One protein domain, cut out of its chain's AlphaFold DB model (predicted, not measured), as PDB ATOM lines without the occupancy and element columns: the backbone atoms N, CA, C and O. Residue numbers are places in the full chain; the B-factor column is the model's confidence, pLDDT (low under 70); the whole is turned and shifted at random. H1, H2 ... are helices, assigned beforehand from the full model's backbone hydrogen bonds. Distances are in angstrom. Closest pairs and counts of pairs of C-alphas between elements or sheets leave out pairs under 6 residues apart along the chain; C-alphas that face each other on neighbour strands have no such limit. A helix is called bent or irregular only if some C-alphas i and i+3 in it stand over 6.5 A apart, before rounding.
ATOM      1  N   TYR A   2     174.387 215.741 166.375       90.19
ATOM      2  CA  TYR A   2     174.497 214.339 165.916       90.19
ATOM      3  C   TYR A   2     175.109 214.195 164.510       90.19
ATOM      4  O   TYR A   2     176.127 213.532 164.350       90.19
ATOM      5  N   ARG A   3     174.571 214.913 163.512       88.00
ATOM      6  CA  ARG A   3     175.090 214.907 162.128       88.00
ATOM      7  C   ARG A   3     176.572 215.298 162.020       88.00
ATOM      8  O   ARG A   3     177.277 214.775 161.167       88.00
ATOM      9  N   PHE A   4     177.055 216.202 162.876       89.12
ATOM     10  CA  PHE A   4     178.464 216.607 162.899       89.12
ATOM     11  C   PHE A   4     179.365 215.476 163.419       89.12
ATOM     12  O   PHE A   4     180.357 215.142 162.770       89.12
ATOM     13  N   LEU A   5     178.986 214.838 164.533       91.88
ATOM     14  CA  LEU A   5     179.704 213.671 165.062       91.88
ATOM     15  C   LEU A   5     179.720 212.529 164.038       91.88
ATOM     16  O   LEU A   5     180.770 211.967 163.739       91.88
ATOM     17  N   LEU A   6     178.559 212.250 163.442       89.69
ATOM     18  CA  LEU A   6     178.391 211.193 162.455       89.69
ATOM     19  C   LEU A   6     179.290 211.407 161.232       89.69
ATOM     20  O   LEU A   6     180.060 210.523 160.861       89.69
ATOM     21  N   ARG A   7     179.255 212.607 160.637       87.44
ATOM     22  CA  ARG A   7     180.131 212.960 159.509       87.44
ATOM     23  C   ARG A   7     181.606 212.863 159.881       87.44
ATOM     24  O   ARG A   7     182.398 212.430 159.050       87.44
ATOM     25  N   THR A   8     181.966 213.208 161.116       89.44
ATOM     26  CA  THR A   8     183.345 213.054 161.593       89.44
ATOM     27  C   THR A   8     183.765 211.588 161.557       89.44
ATOM     28  O   THR A   8     184.790 211.280 160.963       89.44
ATOM     29  N   PHE A   9     182.974 210.664 162.107       89.62
ATOM     30  CA  PHE A   9     183.337 209.241 162.110       89.62
ATOM     31  C   PHE A   9     183.311 208.603 160.712       89.62
ATOM     32  O   PHE A   9     184.172 207.780 160.395       89.62
ATOM     33  N   LEU A  10     182.388 209.014 159.839       86.25
ATOM     34  CA  LEU A  10     182.274 208.462 158.484       86.25
ATOM     35  C   LEU A  10     183.345 208.981 157.516       86.25
ATOM     36  O   LEU A  10     183.894 208.207 156.719       86.25
ATOM     37  N   PHE A  11     183.640 210.281 157.579       85.38
ATOM     38  CA  PHE A  11     184.454 210.989 156.586       85.38
ATOM     39  C   PHE A  11     185.781 211.496 157.128       85.38
ATOM     40  O   PHE A  11     186.438 212.281 156.446       85.38
ATOM     41  N   TYR A  12     186.208 211.038 158.309       87.31
ATOM     42  CA  TYR A  12     187.520 211.406 158.823       87.31
ATOM     43  C   TYR A  12     188.600 211.153 157.753       87.31
ATOM     44  O   TYR A  12     188.684 210.025 157.231       87.31
ATOM     45  N   PRO A  13     189.380 212.181 157.372       84.62
ATOM     46  CA  PRO A  13     190.331 212.068 156.279       84.62
ATOM     47  C   PRO A  13     191.465 211.115 156.658       84.62
ATOM     48  O   PRO A  13     191.984 211.140 157.776       84.62
ATOM     49  N   MET A  14     191.857 210.249 155.720       75.25
ATOM     50  CA  MET A  14     193.019 209.383 155.933       75.25
ATOM     51  C   MET A  14     194.281 210.250 155.998       75.25
ATOM     52  O   MET A  14     194.507 211.068 155.111       75.25
ATOM     53  N   GLY A  15     195.087 210.073 157.045       73.44
ATOM     54  CA  GLY A  15     196.314 210.843 157.265       73.44
ATOM     55  C   GLY A  15     196.168 212.069 158.173       73.44
ATOM     56  O   GLY A  15     197.187 212.648 158.535       73.44
ATOM     57  N   ALA A  16     194.954 212.448 158.591       81.44
ATOM     58  CA  ALA A  16     194.803 213.392 159.701       81.44
ATOM     59  C   ALA A  16     195.133 212.707 161.034       81.44
ATOM     60  O   ALA A  16     194.756 211.553 161.253       81.44
ATOM     61  N   GLY A  17     195.829 213.422 161.920       82.69
ATOM     62  CA  GLY A  17     196.190 212.917 163.244       82.69
ATOM     63  C   GLY A  17     194.952 212.659 164.097       82.69
ATOM     64  O   GLY A  17     193.947 213.352 163.960       82.69
ATOM     65  N   ILE A  18     194.968 211.628 164.939       88.31
ATOM     66  CA  ILE A  18     193.774 211.187 165.675       88.31
ATOM     67  C   ILE A  18     193.319 212.178 166.757       88.31
ATOM     68  O   ILE A  18     192.200 212.078 167.257       88.31
ATOM     69  N   GLU A  19     194.154 213.159 167.096       88.44
ATOM     70  CA  GLU A  19     193.889 214.186 168.099       88.44
ATOM     71  C   GLU A  19     192.620 215.003 167.815       88.44
ATOM     72  O   GLU A  19     191.868 215.296 168.744       88.44
ATOM     73  N   TYR A  20     192.313 215.310 166.548       88.50
ATOM     74  CA  TYR A  20     191.088 216.046 166.212       88.50
ATOM     75  C   TYR A  20     189.846 215.167 166.378       88.50
ATOM     76  O   TYR A  20     188.837 215.612 166.927       88.50
ATOM     77  N   ALA A  21     189.924 213.893 165.980       90.06
ATOM     78  CA  ALA A  21     188.862 212.926 166.255       90.06
ATOM     79  C   ALA A  21     188.658 212.728 167.765       90.06
ATOM     80  O   ALA A  21     187.519 212.602 168.208       90.06
ATOM     81  N   ALA A  22     189.732 212.760 168.560       90.19
ATOM     82  CA  ALA A  22     189.657 212.659 170.014       90.19
ATOM     83  C   ALA A  22     188.912 213.850 170.647       90.19
ATOM     84  O   ALA A  22     188.136 213.647 171.575       90.19
ATOM     85  N   GLN A  23     189.064 215.071 170.122       90.88
ATOM     86  CA  GLN A  23     188.286 216.231 170.589       90.88
ATOM     87  C   GLN A  23     186.789 216.075 170.291       90.88
ATOM     88  O   GLN A  23     185.945 216.308 171.157       90.88
ATOM     89  N   VAL A  24     186.451 215.626 169.078       92.69
ATOM     90  CA  VAL A  24     185.057 215.355 168.694       92.69
ATOM     91  C   VAL A  24     184.472 214.214 169.533       92.69
ATOM     92  O   VAL A  24     183.325 214.284 169.977       92.69
ATOM     93  N   PHE A  25     185.278 213.194 169.820       94.38
ATOM     94  CA  PHE A  25     184.930 212.113 170.731       94.38
ATOM     95  C   PHE A  25     184.650 212.627 172.149       94.38
ATOM     96  O   PHE A  25     183.632 212.263 172.733       94.38
ATOM     97  N   SER A  26     185.488 213.512 172.697       92.31
ATOM     98  CA  SER A  26     185.250 214.130 174.006       92.31
ATOM     99  C   SER A  26     183.926 214.891 174.048       92.31
ATOM    100  O   SER A  26     183.174 214.734 175.008       92.31
ATOM    101  N   ALA A  27     183.593 215.641 172.991       91.69
ATOM    102  CA  ALA A  27     182.298 216.311 172.888       91.69
ATOM    103  C   ALA A  27     181.137 215.304 172.898       91.69
ATOM    104  O   ALA A  27     180.149 215.515 173.596       91.69
ATOM    105  N   TRP A  28     181.258 214.179 172.188       95.75
ATOM    106  CA  TRP A  28     180.261 213.105 172.236       95.75
ATOM    107  C   TRP A  28     180.108 212.497 173.639       95.75
ATOM    108  O   TRP A  28     178.979 212.263 174.069       95.75
ATOM    109  N   MET A  29     181.201 212.296 174.383       94.31
ATOM    110  CA  MET A  29     181.142 211.736 175.743       94.31
ATOM    111  C   MET A  29     180.324 212.603 176.703       94.31
ATOM    112  O   MET A  29     179.600 212.055 177.531       94.31
ATOM    113  N   VAL A  30     180.347 213.930 176.546       90.94
ATOM    114  CA  VAL A  30     179.491 214.847 177.323       90.94
ATOM    115  C   VAL A  30     178.002 214.541 177.104       90.94
ATOM    116  O   VAL A  30     177.221 214.558 178.052       90.94
ATOM    117  N   TYR A  31     177.602 214.178 175.880       90.94
ATOM    118  CA  TYR A  31     176.220 213.780 175.583       90.94
ATOM    119  C   TYR A  31     175.860 212.389 176.110       90.94
ATOM    120  O   TYR A  31     174.680 212.140 176.380       90.94
ATOM    121  N   MET A  32     176.841 211.489 176.232       93.44
ATOM    122  CA  MET A  32     176.634 210.138 176.763       93.44
ATOM    123  C   MET A  32     176.630 210.078 178.296       93.44
ATOM    124  O   MET A  32     176.083 209.136 178.861       93.44
ATOM    125  N   GLU A  33     177.232 211.057 178.976       92.19
ATOM    126  CA  GLU A  33     177.321 211.108 180.440       92.19
ATOM    127  C   GLU A  33     176.906 212.484 180.997       92.19
ATOM    128  O   GLU A  33     177.665 213.091 181.757       92.19
ATOM    129  N   PRO A  34     175.699 213.000 180.684       90.50
ATOM    130  CA  PRO A  34     175.274 214.333 181.130       90.50
ATOM    131  C   PRO A  34     175.231 214.457 182.661       90.50
ATOM    132  O   PRO A  34     175.410 215.538 183.207       90.50
ATOM    133  N   TRP A  35     175.049 213.340 183.368       90.06
ATOM    134  CA  TRP A  35     175.061 213.276 184.828       90.06
ATOM    135  C   TRP A  35     176.445 213.499 185.448       90.06
ATOM    136  O   TRP A  35     176.522 213.734 186.649       90.06
ATOM    137  N   LYS A  36     177.532 213.418 184.669       85.75
ATOM    138  CA  LYS A  36     178.896 213.698 185.147       85.75
ATOM    139  C   LYS A  36     179.297 215.166 185.011       85.75
ATOM    140  O   LYS A  36     180.300 215.547 185.609       85.75
ATOM    141  N   VAL A  37     178.539 215.964 184.258       75.00
ATOM    142  CA  VAL A  37     178.806 217.394 184.078       75.00
ATOM    143  C   VAL A  37     178.397 218.121 185.356       75.00
ATOM    144  O   VAL A  37     177.240 218.032 185.779       75.00
ATOM    145  N   GLN A  38     179.341 218.791 186.017       62.16
ATOM    146  CA  GLN A  38     179.019 219.584 187.202       62.16
ATOM    147  C   GLN A  38     178.447 220.936 186.768       62.16
ATOM    148  O   GLN A  38     178.766 221.441 185.698       62.16
ATOM    149  N   GLN A  39     177.595 221.542 187.598       47.66
ATOM    150  CA  GLN A  39     177.029 222.871 187.323       47.66
ATOM    151  C   GLN A  39     178.132 223.934 187.110       47.66
ATOM    152  O   GLN A  39     177.963 224.847 186.311       47.66
ATOM    153  N   GLU A  40     179.293 223.733 187.736       47.38
ATOM    154  CA  GLU A  40     180.508 224.545 187.593       47.38
ATOM    155  C   GLU A  40     181.110 224.501 186.171       47.38
ATOM    156  O   GLU A  40     181.689 225.491 185.736       47.38
ATOM    157  N   ASP A  41     180.919 223.411 185.411       54.53
ATOM    158  CA  ASP A  41     181.387 223.297 184.017       54.53
ATOM    159  C   ASP A  41     180.527 224.130 183.046       54.53
ATOM    160  O   ASP A  41     180.973 224.451 181.946       54.53
ATOM    161  N   PHE A  42     179.293 224.484 183.433       49.59
ATOM    162  CA  PHE A  42     178.429 225.391 182.667       49.59
ATOM    163  C   PHE A  42     178.736 226.866 182.979       49.59
ATOM    164  O   PHE A  42     178.721 227.693 182.067       49.59
ATOM    165  N   ASP A  43     179.098 227.178 184.228       45.31
ATOM    166  CA  ASP A  43     179.462 228.534 184.674       45.31
ATOM    167  C   ASP A  43     180.784 229.051 184.061       45.31
ATOM    168  O   ASP A  43     181.050 230.253 184.102       45.31
ATOM    169  N   VAL A  69     176.654 208.410 188.435       87.19
ATOM    170  CA  VAL A  69     176.244 207.317 187.557       87.19
ATOM    171  C   VAL A  69     174.816 207.603 187.101       87.19
ATOM    172  O   VAL A  69     174.083 208.362 187.742       87.19
ATOM    173  N   TYR A  70     174.426 207.009 185.975       92.88
ATOM    174  CA  TYR A  70     173.046 207.034 185.512       92.88
ATOM    175  C   TYR A  70     172.068 206.682 186.643       92.88
ATOM    176  O   TYR A  70     172.276 205.725 187.391       92.88
ATOM    177  N   SER A  71     170.978 207.443 186.710       92.00
ATOM    178  CA  SER A  71     169.815 207.160 187.546       92.00
ATOM    179  C   SER A  71     168.537 207.315 186.715       92.00
ATOM    180  O   SER A  71     168.557 208.027 185.703       92.00
ATOM    181  N   PRO A  72     167.399 206.734 187.137       91.19
ATOM    182  CA  PRO A  72     166.150 206.779 186.372       91.19
ATOM    183  C   PRO A  72     165.640 208.194 186.053       91.19
ATOM    184  O   PRO A  72     164.901 208.377 185.088       91.19
ATOM    185  N   ALA A  73     166.073 209.221 186.797       91.19
ATOM    186  CA  ALA A  73     165.781 210.623 186.489       91.19
ATOM    187  C   ALA A  73     166.272 211.049 185.088       91.19
ATOM    188  O   ALA A  73     165.667 211.911 184.453       91.19
ATOM    189  N   TRP A  74     167.328 210.409 184.574       93.88
ATOM    190  CA  TRP A  74     167.896 210.669 183.249       93.88
ATOM    191  C   TRP A  74     167.243 209.860 182.125       93.88
ATOM    192  O   TRP A  74     167.576 210.067 180.958       93.88
ATOM    193  N   GLN A  75     166.288 208.974 182.429       93.19
ATOM    194  CA  GLN A  75     165.638 208.121 181.430       93.19
ATOM    195  C   GLN A  75     165.052 208.936 180.268       93.19
ATOM    196  O   GLN A  75     165.245 208.581 179.107       93.19
ATOM    197  N   GLY A  76     164.368 210.048 180.557       91.62
ATOM    198  CA  GLY A  76     163.790 210.912 179.521       91.62
ATOM    199  C   GLY A  76     164.843 211.484 178.568       91.62
ATOM    200  O   GLY A  76     164.636 211.495 177.356       91.62
ATOM    201  N   TYR A  77     165.999 211.882 179.105       93.75
ATOM    202  CA  TYR A  77     167.122 212.373 178.310       93.75
ATOM    203  C   TYR A  77     167.711 211.272 177.423       93.75
ATOM    204  O   TYR A  77     167.920 211.501 176.230       93.75
ATOM    205  N   VAL A  78     167.955 210.079 177.982       94.81
ATOM    206  CA  VAL A  78     168.518 208.940 177.236       94.81
ATOM    207  C   VAL A  78     167.594 208.545 176.086       94.81
ATOM    208  O   VAL A  78     168.064 208.321 174.977       94.81
ATOM    209  N   LEU A  79     166.279 208.529 176.316       93.00
ATOM    210  CA  LEU A  79     165.291 208.208 175.284       93.00
ATOM    211  C   LEU A  79     165.236 209.259 174.169       93.00
ATOM    212  O   LEU A  79     165.162 208.893 173.001       93.00
ATOM    213  N   ALA A  80     165.313 210.549 174.506       91.25
ATOM    214  CA  ALA A  80     165.336 211.626 173.512       91.25
ATOM    215  C   ALA A  80     166.630 211.648 172.676       91.25
ATOM    216  O   ALA A  80     166.622 212.116 171.540       91.25
ATOM    217  N   ASN A  81     167.726 211.131 173.239       93.44
ATOM    218  CA  ASN A  81     169.063 211.099 172.641       93.44
ATOM    219  C   ASN A  81     169.523 209.667 172.320       93.44
ATOM    220  O   ASN A  81     170.722 209.391 172.253       93.44
ATOM    221  N   TYR A  82     168.584 208.743 172.111       94.62
ATOM    222  CA  TYR A  82     168.865 207.307 172.038       94.62
ATOM    223  C   TYR A  82     169.889 206.932 170.953       94.62
ATOM    224  O   TYR A  82     170.700 206.020 171.131       94.62
ATOM    225  N   LEU A  83     169.912 207.666 169.836       93.94
ATOM    226  CA  LEU A  83     170.838 207.412 168.730       93.94
ATOM    227  C   LEU A  83     172.309 207.653 169.092       93.94
ATOM    228  O   LEU A  83     173.183 207.018 168.504       93.94
ATOM    229  N   PHE A  84     172.602 208.492 170.093       95.38
ATOM    230  CA  PHE A  84     173.967 208.666 170.604       95.38
ATOM    231  C   PHE A  84     174.476 207.435 171.366       95.38
ATOM    232  O   PHE A  84     175.684 207.237 171.436       95.38
ATOM    233  N   TYR A  85     173.574 206.613 171.908       96.06
ATOM    234  CA  TYR A  85     173.903 205.384 172.637       96.06
ATOM    235  C   TYR A  85     173.838 204.134 171.752       96.06
ATOM    236  O   TYR A  85     174.341 203.089 172.149       96.06
ATOM    237  N   SER A  86     173.225 204.233 170.567       94.44
ATOM    238  CA  SER A  86     172.999 203.114 169.645       94.44
ATOM    239  C   SER A  86     173.698 203.322 168.297       94.44
ATOM    240  O   SER A  86     174.850 202.920 168.150       94.44
ATOM    241  N   SER A  87     173.047 203.958 167.318       93.44
ATOM    242  CA  SER A  87     173.578 204.123 165.951       93.44
ATOM    243  C   SER A  87     174.973 204.765 165.930       93.44
ATOM    244  O   SER A  87     175.883 204.256 165.277       93.44
ATOM    245  N   MET A  88     175.191 205.823 166.721       95.00
ATOM    246  CA  MET A  88     176.488 206.504 166.798       95.00
ATOM    247  C   MET A  88     177.616 205.578 167.280       95.00
ATOM    248  O   MET A  88     178.741 205.684 166.800       95.00
ATOM    249  N   VAL A  89     177.323 204.632 168.182       96.44
ATOM    250  CA  VAL A  89     178.306 203.647 168.663       96.44
ATOM    251  C   VAL A  89     178.751 202.730 167.528       96.44
ATOM    252  O   VAL A  89     179.943 202.468 167.388       96.44
ATOM    253  N   VAL A  90     177.820 202.282 166.683       94.56
ATOM    254  CA  VAL A  90     178.121 201.441 165.512       94.56
ATOM    255  C   VAL A  90     179.031 202.195 164.535       94.56
ATOM    256  O   VAL A  90     180.069 201.674 164.124       94.56
ATOM    257  N   HIS A  91     178.704 203.455 164.237       93.06
ATOM    258  CA  HIS A  91     179.515 204.317 163.367       93.06
ATOM    259  C   HIS A  91     180.912 204.578 163.933       93.06
ATOM    260  O   HIS A  91     181.912 204.472 163.216       93.06
ATOM    261  N   PHE A  92     181.003 204.847 165.236       95.69
ATOM    262  CA  PHE A  92     182.279 204.984 165.930       95.69
ATOM    263  C   PHE A  92     183.112 203.695 165.867       95.69
ATOM    264  O   PHE A  92     184.319 203.769 165.658       95.69
ATOM    265  N   LEU A  93     182.508 202.511 166.005       95.31
ATOM    266  CA  LEU A  93     183.237 201.243 165.884       95.31
ATOM    267  C   LEU A  93     183.764 201.018 164.460       95.31
ATOM    268  O   LEU A  93     184.892 200.551 164.299       95.31
ATOM    269  N   GLY A  94     183.003 201.413 163.436       92.44
ATOM    270  CA  GLY A  94     183.478 201.436 162.051       92.44
ATOM    271  C   GLY A  94     184.686 202.363 161.864       92.44
ATOM    272  O   GLY A  94     185.695 201.968 161.269       92.44
ATOM    273  N   PHE A  95     184.627 203.567 162.442       93.44
ATOM    274  CA  PHE A  95     185.757 204.497 162.503       93.44
ATOM    275  C   PHE A  95     186.965 203.880 163.229       93.44
ATOM    276  O   PHE A  95     188.061 203.828 162.671       93.44
ATOM    277  N   ALA A  96     186.772 203.347 164.435       95.12
ATOM    278  CA  ALA A  96     187.825 202.744 165.245       95.12
ATOM    279  C   ALA A  96     188.517 201.601 164.492       95.12
ATOM    280  O   ALA A  96     189.743 201.567 164.396       95.12
ATOM    281  N   HIS A  97     187.741 200.710 163.870       93.06
ATOM    282  CA  HIS A  97     188.281 199.621 163.061       93.06
ATOM    283  C   HIS A  97     189.108 200.136 161.878       93.06
ATOM    284  O   HIS A  97     190.163 199.573 161.575       93.06
ATOM    285  N   LYS A  98     188.670 201.214 161.215       91.00
ATOM    286  CA  LYS A  98     189.408 201.840 160.109       91.00
ATOM    287  C   LYS A  98     190.731 202.452 160.578       91.00
ATOM    288  O   LYS A  98     191.726 202.277 159.881       91.00
ATOM    289  N   PHE A  99     190.763 203.113 161.736       91.25
ATOM    290  CA  PHE A  99     191.886 203.953 162.183       91.25
ATOM    291  C   PHE A  99     192.801 203.340 163.253       91.25
ATOM    292  O   PHE A  99     193.821 203.939 163.580       91.25
ATOM    293  N   VAL A 100     192.514 202.135 163.754       92.62
ATOM    294  CA  VAL A 100     193.338 201.484 164.794       92.62
ATOM    295  C   VAL A 100     194.816 201.347 164.412       92.62
ATOM    296  O   VAL A 100     195.679 201.467 165.267       92.62
ATOM    297  N   HIS A 101     195.121 201.162 163.128       90.31
ATOM    298  CA  HIS A 101     196.494 201.061 162.628       90.31
ATOM    299  C   HIS A 101     197.276 202.388 162.702       90.31
ATOM    300  O   HIS A 101     198.501 202.371 162.683       90.31
ATOM    301  N   SER A 102     196.585 203.534 162.747       89.94
ATOM    302  CA  SER A 102     197.220 204.854 162.815       89.94
ATOM    303  C   SER A 102     197.649 205.195 164.244       89.94
ATOM    304  O   SER A 102     198.750 205.690 164.452       89.94
ATOM    305  N   ASP A 103     196.792 204.906 165.226       90.44
ATOM    306  CA  ASP A 103     197.093 205.054 166.650       90.44
ATOM    307  C   ASP A 103     196.263 204.056 167.465       90.44
ATOM    308  O   ASP A 103     195.111 204.305 167.841       90.44
ATOM    309  N   VAL A 104     196.869 202.904 167.751       92.12
ATOM    310  CA  VAL A 104     196.222 201.827 168.506       92.12
ATOM    311  C   VAL A 104     195.845 202.295 169.913       92.12
ATOM    312  O   VAL A 104     194.767 201.969 170.406       92.12
ATOM    313  N   VAL A 105     196.713 203.069 170.568       91.88
ATOM    314  CA  VAL A 105     196.545 203.452 171.976       91.88
ATOM    315  C   VAL A 105     195.341 204.374 172.130       91.88
ATOM    316  O   VAL A 105     194.481 204.130 172.980       91.88
ATOM    317  N   SER A 106     195.253 205.413 171.299       92.06
ATOM    318  CA  SER A 106     194.145 206.366 171.350       92.06
ATOM    319  C   SER A 106     192.825 205.720 170.936       92.06
ATOM    320  O   SER A 106     191.820 205.918 171.623       92.06
ATOM    321  N   VAL A 107     192.818 204.891 169.881       94.69
ATOM    322  CA  VAL A 107     191.605 204.174 169.452       94.69
ATOM    323  C   VAL A 107     191.088 203.255 170.552       94.69
ATOM    324  O   VAL A 107     189.919 203.359 170.920       94.69
ATOM    325  N   LEU A 108     191.944 202.406 171.130       95.06
ATOM    326  CA  LEU A 108     191.523 201.497 172.196       95.06
ATOM    327  C   LEU A 108     191.046 202.256 173.438       95.06
ATOM    328  O   LEU A 108     190.057 201.856 174.050       95.06
ATOM    329  N   ARG A 109     191.679 203.379 173.794       95.00
ATOM    330  CA  ARG A 109     191.220 204.217 174.911       95.00
ATOM    331  C   ARG A 109     189.815 204.770 174.667       95.00
ATOM    332  O   ARG A 109     188.971 204.674 175.554       95.00
ATOM    333  N   MET A 110     189.547 205.300 173.472       96.31
ATOM    334  CA  MET A 110     188.210 205.778 173.097       96.31
ATOM    335  C   MET A 110     187.186 204.635 173.122       96.31
ATOM    336  O   MET A 110     186.117 204.776 173.711       96.31
ATOM    337  N   THR A 111     187.526 203.466 172.570       97.38
ATOM    338  CA  THR A 111     186.646 202.287 172.594       97.38
ATOM    339  C   THR A 111     186.341 201.824 174.016       97.38
ATOM    340  O   THR A 111     185.179 201.582 174.340       97.38
ATOM    341  N   SER A 112     187.354 201.740 174.880       96.44
ATOM    342  CA  SER A 112     187.160 201.375 176.285       96.44
ATOM    343  C   SER A 112     186.247 202.366 176.998       96.44
ATOM    344  O   SER A 112     185.369 201.944 177.750       96.44
ATOM    345  N   LYS A 113     186.383 203.666 176.707       96.31
ATOM    346  CA  LYS A 113     185.529 204.694 177.297       96.31
ATOM    347  C   LYS A 113     184.065 204.545 176.874       96.31
ATOM    348  O   LYS A 113     183.200 204.594 177.737       96.31
ATOM    349  N   VAL A 114     183.766 204.286 175.598       97.06
ATOM    350  CA  VAL A 114     182.375 204.045 175.147       97.06
ATOM    351  C   VAL A 114     181.754 202.856 175.881       97.06
ATOM    352  O   VAL A 114     180.631 202.946 176.377       97.06
ATOM    353  N   LEU A 115     182.491 201.747 175.992       96.50
ATOM    354  CA  LEU A 115     182.003 200.555 176.689       96.50
ATOM    355  C   LEU A 115     181.863 200.770 178.199       96.50
ATOM    356  O   LEU A 115     180.962 200.201 178.812       96.50
ATOM    357  N   GLU A 116     182.728 201.589 178.795       94.50
ATOM    358  CA  GLU A 116     182.604 202.025 180.186       94.50
ATOM    359  C   GLU A 116     181.294 202.783 180.402       94.50
ATOM    360  O   GLU A 116     180.581 202.465 181.349       94.50
ATOM    361  N   VAL A 117     180.940 203.720 179.512       94.50
ATOM    362  CA  VAL A 117     179.682 204.471 179.627       94.50
ATOM    363  C   VAL A 117     178.476 203.545 179.509       94.50
ATOM    364  O   VAL A 117     177.619 203.540 180.393       94.50
ATOM    365  N   LEU A 118     178.426 202.720 178.457       94.69
ATOM    366  CA  LEU A 118     177.325 201.774 178.239       94.69
ATOM    367  C   LEU A 118     177.193 200.770 179.392       94.69
ATOM    368  O   LEU A 118     176.087 200.395 179.764       94.69
ATOM    369  N   GLY A 119     178.319 200.345 179.967       91.81
ATOM    370  CA  GLY A 119     178.385 199.404 181.082       91.81
ATOM    371  C   GLY A 119     178.449 200.050 182.469       91.81
ATOM    372  O   GLY A 119     178.768 199.337 183.426       91.81
ATOM    373  N   SER A 120     178.204 201.358 182.594       91.25
ATOM    374  CA  SER A 120     178.352 202.103 183.856       91.25
ATOM    375  C   SER A 120     177.264 201.765 184.877       91.25
ATOM    376  O   SER A 120     177.545 201.675 186.069       91.25
ATOM    377  N   SER A 121     176.040 201.512 184.406       92.44
ATOM    378  CA  SER A 121     174.879 201.126 185.209       92.44
ATOM    379  C   SER A 121     174.123 199.994 184.522       92.44
ATOM    380  O   SER A 121     173.918 200.030 183.308       92.44
ATOM    381  N   GLU A 122     173.686 199.001 185.299       92.06
ATOM    382  CA  GLU A 122     172.816 197.940 184.783       92.06
ATOM    383  C   GLU A 122     171.481 198.513 184.292       92.06
ATOM    384  O   GLU A 122     171.005 198.115 183.234       92.06
ATOM    385  N   GLU A 123     170.940 199.528 184.974       93.25
ATOM    386  CA  GLU A 123     169.684 200.178 184.589       93.25
ATOM    387  C   GLU A 123     169.786 200.905 183.240       93.25
ATOM    388  O   GLU A 123     168.856 200.849 182.435       93.25
ATOM    389  N   LEU A 124     170.916 201.574 182.968       94.75
ATOM    390  CA  LEU A 124     171.155 202.235 181.680       94.75
ATOM    391  C   LEU A 124     171.222 201.202 180.557       94.75
ATOM    392  O   LEU A 124     170.569 201.350 179.524       94.75
ATOM    393  N   LEU A 125     172.013 200.152 180.767       94.25
ATOM    394  CA  LEU A 125     172.216 199.112 179.771       94.25
ATOM    395  C   LEU A 125     170.907 198.368 179.464       94.25
ATOM    396  O   LEU A 125     170.588 198.137 178.298       94.25
ATOM    397  N   GLU A 126     170.117 198.053 180.494       92.94
ATOM    398  CA  GLU A 126     168.787 197.464 180.336       92.94
ATOM    399  C   GLU A 126     167.812 198.404 179.625       92.94
ATOM    400  O   GLU A 126     167.063 197.948 178.763       92.94
ATOM    401  N   LEU A 127     167.823 199.707 179.928       94.12
ATOM    402  CA  LEU A 127     167.004 200.686 179.213       94.12
ATOM    403  C   LEU A 127     167.331 200.685 177.717       94.12
ATOM    404  O   LEU A 127     166.413 200.594 176.900       94.12
ATOM    405  N   ILE A 128     168.618 200.762 177.361       94.62
ATOM    406  CA  ILE A 128     169.049 200.795 175.958       94.62
ATOM    407  C   ILE A 128     168.614 199.504 175.254       94.62
ATOM    408  O   ILE A 128     167.985 199.562 174.198       94.62
ATOM    409  N   TYR A 129     168.862 198.343 175.865       93.00
ATOM    410  CA  TYR A 129     168.451 197.054 175.309       93.00
ATOM    411  C   TYR A 129     166.931 196.928 175.143       93.00
ATOM    412  O   TYR A 129     166.451 196.468 174.107       93.00
ATOM    413  N   ASN A 130     166.148 197.350 176.138       91.25
ATOM    414  CA  ASN A 130     164.691 197.260 176.082       91.25
ATOM    415  C   ASN A 130     164.105 198.144 174.976       91.25
ATOM    416  O   ASN A 130     163.120 197.757 174.349       91.25
ATOM    417  N   VAL A 131     164.699 199.313 174.719       91.69
ATOM    418  CA  VAL A 131     164.307 200.187 173.605       91.69
ATOM    419  C   VAL A 131     164.660 199.554 172.261       91.69
ATOM    420  O   VAL A 131     163.817 199.550 171.365       91.69
ATOM    421  N   ASP A 132     165.852 198.968 172.130       90.75
ATOM    422  CA  ASP A 132     166.273 198.235 170.931       90.75
ATOM    423  C   ASP A 132     165.315 197.069 170.630       90.75
ATOM    424  O   ASP A 132     164.744 196.961 169.544       90.75
ATOM    425  N   SER A 133     165.015 196.260 171.648       87.56
ATOM    426  CA  SER A 133     164.047 195.168 171.553       87.56
ATOM    427  C   SER A 133     162.646 195.677 171.191       87.56
ATOM    428  O   SER A 133     161.987 195.119 170.308       87.56
ATOM    429  N   ALA A 134     162.195 196.779 171.805       86.44
ATOM    430  CA  ALA A 134     160.908 197.401 171.503       86.44
ATOM    431  C   ALA A 134     160.826 197.895 170.050       86.44
ATOM    432  O   ALA A 134     159.797 197.699 169.397       86.44
ATOM    433  N   TYR A 135     161.908 198.476 169.528       87.62
ATOM    434  CA  TYR A 135     162.010 198.945 168.146       87.62
ATOM    435  C   TYR A 135     161.769 197.817 167.132       87.62
ATOM    436  O   TYR A 135     161.085 198.037 166.126       87.62
ATOM    437  N   TYR A 136     162.252 196.605 167.428       83.69
ATOM    438  CA  TYR A 136     162.063 195.416 166.589       83.69
ATOM    439  C   TYR A 136     160.764 194.648 166.859       83.69
ATOM    440  O   TYR A 136     160.199 194.047 165.946       83.69
ATOM    441  N   SER A 137     160.230 194.706 168.080       72.44
ATOM    442  CA  SER A 137     159.058 193.917 168.496       72.44
ATOM    443  C   SER A 137     157.760 194.216 167.727       72.44
ATOM    444  O   SER A 137     156.885 193.359 167.638       72.44
ATOM    445  N   ARG A 138     157.615 195.393 167.099       59.41
ATOM    446  CA  ARG A 138     156.456 195.678 166.225       59.41
ATOM    447  C   ARG A 138     156.461 194.888 164.908       59.41
ATOM    448  O   ARG A 138     155.416 194.830 164.267       59.41
ATOM    449  N   GLN A 139     157.577 194.269 164.509       53.25
ATOM    450  CA  GLN A 139     157.631 193.361 163.348       53.25
ATOM    451  C   GLN A 139     157.300 191.904 163.707       53.25
ATOM    452  O   GLN A 139     157.043 191.090 162.825       53.25
ATOM    453  N   SER A 140     157.244 191.572 164.995       45.59
ATOM    454  CA  SER A 140     156.987 190.225 165.500       45.59
ATOM    455  C   SER A 140     156.107 190.325 166.744       45.59
ATOM    456  O   SER A 140     156.572 190.389 167.878       45.59
ATOM    457  N   ALA A 141     154.793 190.381 166.518       44.19
ATOM    458  CA  ALA A 141     153.786 190.577 167.552       44.19
ATOM    459  C   ALA A 141     153.784 189.443 168.595       44.19
ATOM    460  O   ALA A 141     153.090 188.446 168.429       44.19
ATOM    461  N   SER A 142     154.551 189.607 169.677       46.97
ATOM    462  CA  SER A 142     154.265 189.098 171.026       46.97
ATOM    463  C   SER A 142     155.407 189.469 171.981       46.97
ATOM    464  O   SER A 142     156.497 188.910 171.851       46.97
ATOM    465  N   LYS A 143     155.159 190.372 172.952       46.44
ATOM    466  CA  LYS A 143     155.460 190.201 174.399       46.44
ATOM    467  C   LYS A 143     155.421 191.509 175.220       46.44
ATOM    468  O   LYS A 143     155.902 192.548 174.794       46.44
ATOM    469  N   SER A 144     154.955 191.331 176.465       50.34
ATOM    470  CA  SER A 144     155.099 192.144 177.692       50.34
ATOM    471  C   SER A 144     154.427 193.525 177.788       50.34
ATOM    472  O   SER A 144     154.785 194.475 177.096       50.34
ATOM    473  N   TYR A 145     153.550 193.672 178.791       50.69
ATOM    474  CA  TYR A 145     152.975 194.948 179.246       50.69
ATOM    475  C   TYR A 145     154.038 195.957 179.736       50.69
ATOM    476  O   TYR A 145     153.791 197.160 179.669       50.69
ATOM    477  N   SER A 146     155.231 195.511 180.169       52.84
ATOM    478  CA  SER A 146     156.303 196.416 180.635       52.84
ATOM    479  C   SER A 146     156.982 197.187 179.498       52.84
ATOM    480  O   SER A 146     157.413 198.321 179.692       52.84
ATOM    481  N   LEU A 147     157.015 196.619 178.286       61.16
ATOM    482  CA  LEU A 147     157.540 197.294 177.096       61.16
ATOM    483  C   LEU A 147     156.570 198.353 176.552       61.16
ATOM    484  O   LEU A 147     156.974 199.200 175.758       61.16
ATOM    485  N   GLY A 148     155.305 198.335 176.990       66.25
ATOM    486  CA  GLY A 148     154.242 199.226 176.517       66.25
ATOM    487  C   GLY A 148     154.618 200.707 176.568       66.25
ATOM    488  O   GLY A 148     154.386 201.442 175.610       66.25
ATOM    489  N   HIS A 149     155.269 201.137 177.653       77.12
ATOM    490  CA  HIS A 149     155.710 202.523 177.802       77.12
ATOM    491  C   HIS A 149     156.895 202.881 176.891       77.12
ATOM    492  O   HIS A 149     157.002 204.030 176.471       77.12
ATOM    493  N   LEU A 150     157.778 201.932 176.567       80.25
ATOM    494  CA  LEU A 150     158.934 202.167 175.691       80.25
ATOM    495  C   LEU A 150     158.560 202.089 174.204       80.25
ATOM    496  O   LEU A 150     159.103 202.829 173.387       80.25
ATOM    497  N   LEU A 151     157.557 201.277 173.861       76.25
ATOM    498  CA  LEU A 151     157.016 201.147 172.506       76.25
ATOM    499  C   LEU A 151     156.534 202.477 171.911       76.25
ATOM    500  O   LEU A 151     156.566 202.639 170.691       76.25
ATOM    501  N   LYS A 152     156.115 203.439 172.744       83.88
ATOM    502  CA  LYS A 152     155.690 204.769 172.276       83.88
ATOM    503  C   LYS A 152     156.835 205.588 171.669       83.88
ATOM    504  O   LYS A 152     156.568 206.471 170.863       83.88
ATOM    505  N   TYR A 153     158.086 205.295 172.029       84.81
ATOM    506  CA  TYR A 153     159.262 205.996 171.504       84.81
ATOM    507  C   TYR A 153     159.765 205.399 170.190       84.81
ATOM    508  O   TYR A 153     160.427 206.098 169.431       84.81
ATOM    509  N   ALA A 154     159.425 204.145 169.872       85.56
ATOM    510  CA  ALA A 154     159.912 203.478 168.664       85.56
ATOM    511  C   ALA A 154     159.609 204.242 167.352       85.56
ATOM    512  O   ALA A 154     160.508 204.312 166.514       85.56
ATOM    513  N   PRO A 155     158.416 204.847 167.144       86.88
ATOM    514  CA  PRO A 155     158.163 205.677 165.964       86.88
ATOM    515  C   PRO A 155     159.069 206.910 165.902       86.88
ATOM    516  O   PRO A 155     159.677 207.154 164.868       86.88
ATOM    517  N   SER A 156     159.215 207.631 167.019       88.69
ATOM    518  CA  SER A 156     160.070 208.823 167.090       88.69
ATOM    519  C   SER A 156     161.544 208.478 166.878       88.69
ATOM    520  O   SER A 156     162.228 209.180 166.148       88.69
ATOM    521  N   ILE A 157     162.030 207.361 167.429       89.81
ATOM    522  CA  ILE A 157     163.404 206.887 167.206       89.81
ATOM    523  C   ILE A 157     163.624 206.504 165.740       89.81
ATOM    524  O   ILE A 157     164.688 206.778 165.197       89.81
ATOM    525  N   ARG A 158     162.635 205.887 165.082       89.12
ATOM    526  CA  ARG A 158     162.714 205.557 163.652       89.12
ATOM    527  C   ARG A 158     162.779 206.814 162.791       89.12
ATOM    528  O   ARG A 158     163.599 206.869 161.886       89.12
ATOM    529  N   GLU A 159     161.944 207.801 163.099       88.81
ATOM    530  CA  GLU A 159     161.946 209.098 162.424       88.81
ATOM    531  C   GLU A 159     163.266 209.838 162.648       88.81
ATOM    532  O   GLU A 159     163.862 210.300 161.685       88.81
ATOM    533  N   GLN A 160     163.774 209.881 163.884       89.00
ATOM    534  CA  GLN A 160     165.085 210.456 164.184       89.00
ATOM    535  C   GLN A 160     166.203 209.726 163.440       89.00
ATOM    536  O   GLN A 160     167.086 210.380 162.902       89.00
ATOM    537  N   LEU A 161     166.185 208.388 163.405       88.69
ATOM    538  CA  LEU A 161     167.210 207.606 162.711       88.69
ATOM    539  C   LEU A 161     167.185 207.939 161.225       88.69
ATOM    540  O   LEU A 161     168.224 208.244 160.655       88.69
ATOM    541  N   GLN A 162     165.994 207.943 160.632       85.19
ATOM    542  CA  GLN A 162     165.811 208.287 159.236       85.19
ATOM    543  C   GLN A 162     166.249 209.729 158.954       85.19
ATOM    544  O   GLN A 162     167.161 209.927 158.172       85.19
ATOM    545  N   ASP A 163     165.708 210.740 159.636       85.25
ATOM    546  CA  ASP A 163     166.062 212.147 159.398       85.25
ATOM    547  C   ASP A 163     167.552 212.432 159.652       85.25
ATOM    548  O   ASP A 163     168.219 213.156 158.905       85.25
ATOM    549  N   TRP A 164     168.120 211.883 160.726       85.44
ATOM    550  CA  TRP A 164     169.487 212.213 161.112       85.44
ATOM    551  C   TRP A 164     170.526 211.508 160.245       85.44
ATOM    552  O   TRP A 164     171.571 212.112 159.988       85.44
ATOM    553  N   GLU A 165     170.244 210.290 159.775       82.69
ATOM    554  CA  GLU A 165     171.096 209.564 158.831       82.69
ATOM    555  C   GLU A 165     170.851 210.045 157.383       82.69
ATOM    556  O   GLU A 165     171.820 210.245 156.655       82.69
ATOM    557  N   ASP A 166     169.609 210.327 156.956       73.00
ATOM    558  CA  ASP A 166     169.270 210.813 155.598       73.00
ATOM    559  C   ASP A 166     169.894 212.182 155.308       73.00
ATOM    560  O   ASP A 166     170.322 212.457 154.184       73.00
ATOM    561  N   GLY A 167     170.062 213.019 156.337       65.56
ATOM    562  CA  GLY A 167     170.810 214.276 156.247       65.56
ATOM    563  C   GLY A 167     172.292 214.118 155.863       65.56
ATOM    564  O   GLY A 167     173.006 215.115 155.741       65.56
ATOM    565  N   LEU A 168     172.800 212.895 155.676       62.47
ATOM    566  CA  LEU A 168     174.108 212.620 155.077       62.47
ATOM    567  C   LEU A 168     174.117 212.712 153.539       62.47
ATOM    568  O   LEU A 168     175.200 212.766 152.964       62.47
ATOM    569  N   SER A 169     172.953 212.747 152.881       54.62
ATOM    570  CA  SER A 169     172.802 212.528 151.431       54.62
ATOM    571  C   SER A 169     172.649 213.786 150.555       54.62
ATOM    572  O   SER A 169     172.426 213.656 149.354       54.62
ATOM    573  N   ARG A 181     176.748 203.306 153.625       62.47
ATOM    574  CA  ARG A 181     177.301 203.488 154.981       62.47
ATOM    575  C   ARG A 181     176.292 203.962 156.023       62.47
ATOM    576  O   ARG A 181     176.671 204.160 157.173       62.47
ATOM    577  N   MET A 182     175.039 204.173 155.636       71.56
ATOM    578  CA  MET A 182     173.992 204.639 156.540       71.56
ATOM    579  C   MET A 182     173.391 203.494 157.354       71.56
ATOM    580  O   MET A 182     173.154 202.393 156.849       71.56
ATOM    581  N   ASN A 183     173.061 203.775 158.614       78.50
ATOM    582  CA  ASN A 183     172.314 202.823 159.425       78.50
ATOM    583  C   ASN A 183     170.820 202.910 159.102       78.50
ATOM    584  O   ASN A 183     170.109 203.775 159.600       78.50
ATOM    585  N   SER A 184     170.321 201.956 158.316       76.88
ATOM    586  CA  SER A 184     168.882 201.814 158.046       76.88
ATOM    587  C   SER A 184     168.080 201.285 159.245       76.88
ATOM    588  O   SER A 184     166.854 201.392 159.267       76.88
ATOM    589  N   ASN A 185     168.752 200.693 160.240       84.44
ATOM    590  CA  ASN A 185     168.163 200.121 161.451       84.44
ATOM    591  C   ASN A 185     169.150 200.168 162.634       84.44
ATOM    592  O   ASN A 185     170.339 200.425 162.450       84.44
ATOM    593  N   LEU A 186     168.660 199.902 163.853       85.00
ATOM    594  CA  LEU A 186     169.464 199.896 165.080       85.00
ATOM    595  C   LEU A 186     170.335 198.636 165.200       85.00
ATOM    596  O   LEU A 186     169.826 197.535 165.367       85.00
ATOM    597  N   ARG A 187     171.660 198.762 165.160       88.75
ATOM    598  CA  ARG A 187     172.553 197.584 165.104       88.75
ATOM    599  C   ARG A 187     173.403 197.369 166.350       88.75
ATOM    600  O   ARG A 187     174.333 196.568 166.327       88.75
ATOM    601  N   LEU A 188     173.089 198.050 167.453       92.25
ATOM    602  CA  LEU A 188     173.888 197.938 168.675       92.25
ATOM    603  C   LEU A 188     173.896 196.498 169.211       92.25
ATOM    604  O   LEU A 188     174.962 195.950 169.461       92.25
ATOM    605  N   PHE A 189     172.728 195.863 169.324       91.38
ATOM    606  CA  PHE A 189     172.604 194.476 169.797       91.38
ATOM    607  C   PHE A 189     172.314 193.470 168.675       91.38
ATOM    608  O   PHE A 189     171.947 192.327 168.951       91.38
ATOM    609  N   SER A 190     172.478 193.874 167.410       86.25
ATOM    610  CA  SER A 190     172.275 192.971 166.274       86.25
ATOM    611  C   SER A 190     173.359 191.890 166.220       86.25
ATOM    612  O   SER A 190     174.519 192.124 166.566       86.25
ATOM    613  N   VAL A 191     172.970 190.703 165.751       82.81
ATOM    614  CA  VAL A 191     173.861 189.550 165.518       82.81
ATOM    615  C   VAL A 191     174.404 189.546 164.077       82.81
ATOM    616  O   VAL A 191     175.216 188.693 163.723       82.81
ATOM    617  N   ASP A 192     173.962 190.483 163.232       83.31
ATOM    618  CA  ASP A 192     174.451 190.624 161.857       83.31
ATOM    619  C   ASP A 192     175.927 191.064 161.791       83.31
ATOM    620  O   ASP A 192     176.514 191.498 162.784       83.31
ATOM    621  N   GLU A 193     176.559 190.927 160.622       80.44
ATOM    622  CA  GLU A 193     177.985 191.249 160.425       80.44
ATOM    623  C   GLU A 193     178.325 192.721 160.723       80.44
ATOM    624  O   GLU A 193     179.448 193.029 161.120       80.44
ATOM    625  N   GLU A 194     177.345 193.614 160.588       82.62
ATOM    626  CA  GLU A 194     177.445 195.058 160.831       82.62
ATOM    627  C   GLU A 194     177.038 195.432 162.274       82.62
ATOM    628  O   GLU A 194     177.010 196.608 162.643       82.62
ATOM    629  N   GLY A 195     176.736 194.436 163.112       88.38
ATOM    630  CA  GLY A 195     176.359 194.594 164.506       88.38
ATOM    631  C   GLY A 195     177.542 195.023 165.364       88.38
ATOM    632  O   GLY A 195     178.679 194.586 165.155       88.38
ATOM    633  N   ALA A 196     177.286 195.849 166.384       92.19
ATOM    634  CA  ALA A 196     178.356 196.420 167.208       92.19
ATOM    635  C   ALA A 196     179.247 195.348 167.855       92.19
ATOM    636  O   ALA A 196     180.463 195.518 167.920       92.19
ATOM    637  N   TYR A 197     178.668 194.219 168.286       92.56
ATOM    638  CA  TYR A 197     179.440 193.106 168.842       92.56
ATOM    639  C   TYR A 197     180.451 192.543 167.832       92.56
ATOM    640  O   TYR A 197     181.625 192.385 168.168       92.56
ATOM    641  N   ASN A 198     180.028 192.284 166.592       91.00
ATOM    642  CA  ASN A 198     180.893 191.724 165.552       91.00
ATOM    643  C   ASN A 198     181.960 192.729 165.102       91.00
ATOM    644  O   ASN A 198     183.136 192.369 165.013       91.00
ATOM    645  N   LEU A 199     181.592 194.004 164.928       92.88
ATOM    646  CA  LEU A 199     182.545 195.083 164.648       92.88
ATOM    647  C   LEU A 199     183.611 195.205 165.743       92.88
ATOM    648  O   LEU A 199     184.793 195.384 165.449       92.88
ATOM    649  N   LEU A 200     183.215 195.060 167.009       94.56
ATOM    650  CA  LEU A 200     184.129 195.110 168.144       94.56
ATOM    651  C   LEU A 200     185.070 193.897 168.187       94.56
ATOM    652  O   LEU A 200     186.254 194.067 168.470       94.56
ATOM    653  N   GLN A 201     184.597 192.692 167.847       93.25
ATOM    654  CA  GLN A 201     185.479 191.525 167.699       93.25
ATOM    655  C   GLN A 201     186.518 191.736 166.588       93.25
ATOM    656  O   GLN A 201     187.699 191.454 166.789       93.25
ATOM    657  N   LEU A 202     186.105 192.276 165.437       93.88
ATOM    658  CA  LEU A 202     187.016 192.597 164.334       93.88
ATOM    659  C   LEU A 202     188.044 193.661 164.737       93.88
ATOM    660  O   LEU A 202     189.234 193.503 164.466       93.88
ATOM    661  N   LEU A 203     187.607 194.711 165.440       94.94
ATOM    662  CA  LEU A 203     188.492 195.733 166.000       94.94
ATOM    663  C   LEU A 203     189.523 195.127 166.956       94.94
ATOM    664  O   LEU A 203     190.701 195.451 166.845       94.94
ATOM    665  N   LEU A 204     189.105 194.237 167.859       94.94
ATOM    666  CA  LEU A 204     190.002 193.582 168.811       94.94
ATOM    667  C   LEU A 204     191.050 192.713 168.107       94.94
ATOM    668  O   LEU A 204     192.233 192.836 168.416       94.94
ATOM    669  N   LEU A 205     190.646 191.895 167.129       94.56
ATOM    670  CA  LEU A 205     191.573 191.074 166.341       94.56
ATOM    671  C   LEU A 205     192.581 191.936 165.574       94.56
ATOM    672  O   LEU A 205     193.779 191.646 165.555       94.56
ATOM    673  N   ARG A 206     192.106 193.026 164.962       94.00
ATOM    674  CA  ARG A 206     192.979 193.959 164.253       94.00
ATOM    675  C   ARG A 206     193.951 194.634 165.216       94.00
ATOM    676  O   ARG A 206     195.149 194.626 164.950       94.00
ATOM    677  N   ALA A 207     193.467 195.140 166.347       93.88
ATOM    678  CA  ALA A 207     194.294 195.768 167.370       93.88
ATOM    679  C   ALA A 207     195.379 194.817 167.893       93.88
ATOM    680  O   ALA A 207     196.533 195.217 167.970       93.88
ATOM    681  N   GLU A 208     195.054 193.551 168.175       93.19
ATOM    682  CA  GLU A 208     196.045 192.537 168.570       93.19
ATOM    683  C   GLU A 208     197.180 192.412 167.553       93.19
ATOM    684  O   GLU A 208     198.353 192.428 167.929       93.19
ATOM    685  N   SER A 209     196.835 192.335 166.266       91.62
ATOM    686  CA  SER A 209     197.827 192.226 165.195       91.62
ATOM    687  C   SER A 209     198.708 193.475 165.055       91.62
ATOM    688  O   SER A 209     199.890 193.353 164.733       91.62
ATOM    689  N   GLU A 210     198.163 194.665 165.325       92.38
ATOM    690  CA  GLU A 210     198.920 195.922 165.279       92.38
ATOM    691  C   GLU A 210     199.831 196.074 166.504       92.38
ATOM    692  O   GLU A 210     200.986 196.480 166.370       92.38
ATOM    693  N   ILE A 211     199.371 195.673 167.697       90.69
ATOM    694  CA  ILE A 211     200.199 195.679 168.915       90.69
ATOM    695  C   ILE A 211     201.388 194.731 168.747       90.69
ATOM    696  O   ILE A 211     202.502 195.092 169.103       90.69
ATOM    697  N   GLN A 212     201.175 193.545 168.169       89.25
ATOM    698  CA  GLN A 212     202.253 192.584 167.905       89.25
ATOM    699  C   GLN A 212     203.296 193.105 166.907       89.25
ATOM    700  O   GLN A 212     204.457 192.706 166.975       89.25
ATOM    701  N   ARG A 213     202.898 193.980 165.974       86.31
ATOM    702  CA  ARG A 213     203.820 194.635 165.035       86.31
ATOM    703  C   ARG A 213     204.570 195.812 165.654       86.31
ATOM    704  O   ARG A 213     205.670 196.124 165.201       86.31
ATOM    705  N   SER A 214     203.988 196.472 166.651       79.19
ATOM    706  CA  SER A 214     204.575 197.645 167.293       79.19
ATOM    707  C   SER A 214     205.635 197.250 168.326       79.19
ATOM    708  O   SER A 214     205.388 196.446 169.218       79.19
ATOM    709  N   GLN A 215     206.824 197.852 168.239       61.88
ATOM    710  CA  GLN A 215     207.921 197.648 169.199       61.88
ATOM    711  C   GLN A 215     207.813 198.550 170.455       61.88
ATOM    712  O   GLN A 215     208.767 198.639 171.225       61.88
ATOM    713  N   GLY A 216     206.688 199.254 170.650       67.62
ATOM    714  CA  GLY A 216     206.458 200.188 171.767       67.62
ATOM    715  C   GLY A 216     206.013 199.528 173.083       67.62
ATOM    716  O   GLY A 216     206.178 198.325 173.267       67.62
ATOM    717  N   ASP A 217     205.414 200.311 173.998       69.44
ATOM    718  CA  ASP A 217     204.807 199.826 175.257       69.44
ATOM    719  C   ASP A 217     203.562 198.956 174.985       69.44
ATOM    720  O   ASP A 217     202.394 199.336 175.152       69.44
ATOM    721  N   ALA A 218     203.833 197.747 174.506       81.12
ATOM    722  CA  ALA A 218     202.839 196.745 174.186       81.12
ATOM    723  C   ALA A 218     202.094 196.292 175.448       81.12
ATOM    724  O   ALA A 218     200.916 195.956 175.372       81.12
ATOM    725  N   MET A 219     202.733 196.334 176.623       85.56
ATOM    726  CA  MET A 219     202.157 195.810 177.861       85.56
ATOM    727  C   MET A 219     200.958 196.636 178.337       85.56
ATOM    728  O   MET A 219     199.910 196.068 178.653       85.56
ATOM    729  N   GLN A 220     201.066 197.969 178.367       86.19
ATOM    730  CA  GLN A 220     199.929 198.822 178.731       86.19
ATOM    731  C   GLN A 220     198.793 198.723 177.700       86.19
ATOM    732  O   GLN A 220     197.607 198.704 178.054       86.19
ATOM    733  N   THR A 221     199.147 198.600 176.421       88.38
ATOM    734  CA  THR A 221     198.176 198.487 175.328       88.38
ATOM    735  C   THR A 221     197.428 197.148 175.378       88.38
ATOM    736  O   THR A 221     196.202 197.130 175.265       88.38
ATOM    737  N   PHE A 222     198.116 196.041 175.682       90.81
ATOM    738  CA  PHE A 222     197.494 194.734 175.926       90.81
ATOM    739  C   PHE A 222     196.558 194.746 177.139       90.81
ATOM    740  O   PHE A 222     195.460 194.204 177.058       90.81
ATOM    741  N   ARG A 223     196.921 195.426 178.237       91.88
ATOM    742  CA  ARG A 223     196.009 195.589 179.387       91.88
ATOM    743  C   ARG A 223     194.725 196.324 179.005       91.88
ATOM    744  O   ARG A 223     193.646 195.937 179.445       91.88
ATOM    745  N   THR A 224     194.836 197.364 178.178       91.38
ATOM    746  CA  THR A 224     193.673 198.114 177.678       91.38
ATOM    747  C   THR A 224     192.797 197.228 176.791       91.38
ATOM    748  O   THR A 224     191.577 197.219 176.923       91.38
ATOM    749  N   LEU A 225     193.413 196.417 175.931       93.69
ATOM    750  CA  LEU A 225     192.713 195.442 175.101       93.69
ATOM    751  C   LEU A 225     191.967 194.386 175.944       93.69
ATOM    752  O   LEU A 225     190.805 194.081 175.672       93.69
ATOM    753  N   ASP A 226     192.599 193.847 176.988       93.56
ATOM    754  CA  ASP A 226     191.970 192.872 177.888       93.56
ATOM    755  C   ASP A 226     190.827 193.489 178.710       93.56
ATOM    756  O   ASP A 226     189.791 192.846 178.917       93.56
ATOM    757  N   LEU A 227     190.960 194.760 179.102       94.75
ATOM    758  CA  LEU A 227     189.873 195.531 179.701       94.75
ATOM    759  C   LEU A 227     188.678 195.634 178.745       94.75
ATOM    760  O   LEU A 227     187.559 195.313 179.143       94.75
ATOM    761  N   ILE A 228     188.906 195.989 177.477       95.31
ATOM    762  CA  ILE A 228     187.850 196.072 176.454       95.31
ATOM    763  C   ILE A 228     187.176 194.713 176.261       95.31
ATOM    764  O   ILE A 228     185.949 194.651 176.213       95.31
ATOM    765  N   LYS A 229     187.928 193.605 176.212       94.19
ATOM    766  CA  LYS A 229     187.349 192.248 176.140       94.19
ATOM    767  C   LYS A 229     186.429 191.958 177.325       94.19
ATOM    768  O   LYS A 229     185.352 191.392 177.141       94.19
ATOM    769  N   SER A 230     186.835 192.340 178.536       92.94
ATOM    770  CA  SER A 230     186.013 192.194 179.743       92.94
ATOM    771  C   SER A 230     184.745 193.055 179.679       92.94
ATOM    772  O   SER A 230     183.638 192.550 179.880       92.94
ATOM    773  N   GLN A 231     184.880 194.329 179.301       93.44
ATOM    774  CA  GLN A 231     183.752 195.249 179.130       93.44
ATOM    775  C   GLN A 231     182.784 194.765 178.042       93.44
ATOM    776  O   GLN A 231     181.576 194.795 178.240       93.44
ATOM    777  N   THR A 232     183.300 194.239 176.932       91.81
ATOM    778  CA  THR A 232     182.504 193.654 175.841       91.81
ATOM    779  C   THR A 232     181.625 192.525 176.358       91.81
ATOM    780  O   THR A 232     180.428 192.485 176.079       91.81
ATOM    781  N   LYS A 233     182.201 191.621 177.160       89.38
ATOM    782  CA  LYS A 233     181.436 190.542 177.789       89.38
ATOM    783  C   LYS A 233     180.347 191.100 178.702       89.38
ATOM    784  O   LYS A 233     179.208 190.658 178.616       89.38
ATOM    785  N   LYS A 234     180.669 192.103 179.524       89.44
ATOM    786  CA  LYS A 234     179.696 192.762 180.407       89.44
ATOM    787  C   LYS A 234     178.533 193.387 179.623       89.44
ATOM    788  O   LYS A 234     177.384 193.183 179.995       89.44
ATOM    789  N   VAL A 235     178.830 194.120 178.548       90.50
ATOM    790  CA  VAL A 235     177.838 194.872 177.762       90.50
ATOM    791  C   VAL A 235     176.978 193.955 176.892       90.50
ATOM    792  O   VAL A 235     175.779 194.180 176.799       90.50
ATOM    793  N   PHE A 236     177.550 192.916 176.273       89.00
ATOM    794  CA  PHE A 236     176.855 192.148 175.231       89.00
ATOM    795  C   PHE A 236     176.469 190.715 175.624       89.00
ATOM    796  O   PHE A 236     175.479 190.212 175.094       89.00
ATOM    797  N   CYS A 237     177.163 190.034 176.552       81.06
ATOM    798  CA  CYS A 237     176.883 188.609 176.826       81.06
ATOM    799  C   CYS A 237     175.463 188.348 177.348       81.06
ATOM    800  O   CYS A 237     174.907 187.291 177.056       81.06
ATOM    801  N   LYS A 238     174.869 189.289 178.097       78.44
ATOM    802  CA  LYS A 238     173.493 189.164 178.617       78.44
ATOM    803  C   LYS A 238     172.438 189.231 177.501       78.44
ATOM    804  O   LYS A 238     171.357 188.677 177.666       78.44
TER     805      LYS A 238
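Overview. This is residues 2 to 43, 69 to 169 and 181 to 238 of the 403 residues of an uncharacterized protein of Arundo donax (UniProt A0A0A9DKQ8). Three helical hairpins, H1 with H2, H6 with H7 and H11 with H12, are stacked side by side as a six-helix bundle, with the H6 and H7 hairpin in the middle. At one end of the bundle gather H4, H5, H8, H9 and H10, while residues 37 to 43, of which 39 to 43 belong to H3, stick out. The printed part has 201 residues with twelve named helices, H1 to H12 in chain order, and no named strand; the class is all helix. It is compact, with a radius of gyration of the C-alphas of 17.3 A, and spans 56 by 44 by 36 A.

Along the chain. H1, residues 2 to 11, begins at C-alpha 2 (174.497, 214.339, 165.916). H2 is residues 18 to 32, 20.4 A long, and H3 residues 39 to 43. After a cut come H4, residues 72 to 80, H5, residues 82 to 85, H6, residues 87 to 99 and 18.7 A, and H7, residues 104 to 118 and 21.3 A. H8, residues 122 to 137, is 21.7 A long; H9 is residues 145 to 151 and H10 residues 154 to 166. H11, residues 196 to 213, is 25.6 A long. H12, residues 218 to 236, is 26.4 A long and ends at C-alpha 236 (176.855, 192.148, 175.231). H4 is irregular, C-alphas 73 and 76 being 7.3 A apart; H9 is irregular, but only just, with 6.8 A between C-alphas 146 and 149.

Arrangement. The bundle is up and down, each helix running against the one before it in the chain. Its hub, H7, touches H2, H6, H11 and H12; the closest C-alphas of H7 and H12 are those of Ser 112 and Ile 228, 5.4 A, at a shallow tilt of 27 degrees, the same way. H6 and H7 are a hairpin, closest at Ala 96 and Val 107, C-alphas 5.8 A apart. H6 touches H11 at His 97 and Leu 203, the closest C-alphas, 4.9 A. H1 touches H6 at Phe 9 and Phe 95, the closest C-alphas, 5.3 A. H8 and H9 touch, about perpendicular at 83 degrees, with closest C-alphas of Ala 134 and Leu 151, 5.5 A. H5 touches H10, closest at Leu 83 and Leu 161, C-alphas 7.0 A apart. H4 is near H10. Every O i to N i+4 pair is within hydrogen-bond range in H1, H3, H6, H7, H8, H10, H11 and H12; H2 has 10 of 11, H4 3 of 5 and H9 1 of 3, with 2 of 4 O i to N i+3 pairs, and H5 is too short for such a pair but has its 1 O i to N i+3 pair within range.

Size, cuts and confidence. The C-alphas farthest apart, of Tyr 145 and Gln 215, are 55.9 A from each other. Residues 44 to 68 and 170 to 180 are not printed; the C-alpha gaps across these cuts are 21.7 A and 10.7 A. Of the links that are printed whole, none is long. Mean pLDDT of the printed part is 85.7; residues 38 to 43, 138 to 148, 167 to 169, 181 and 215 to 217 are under 70.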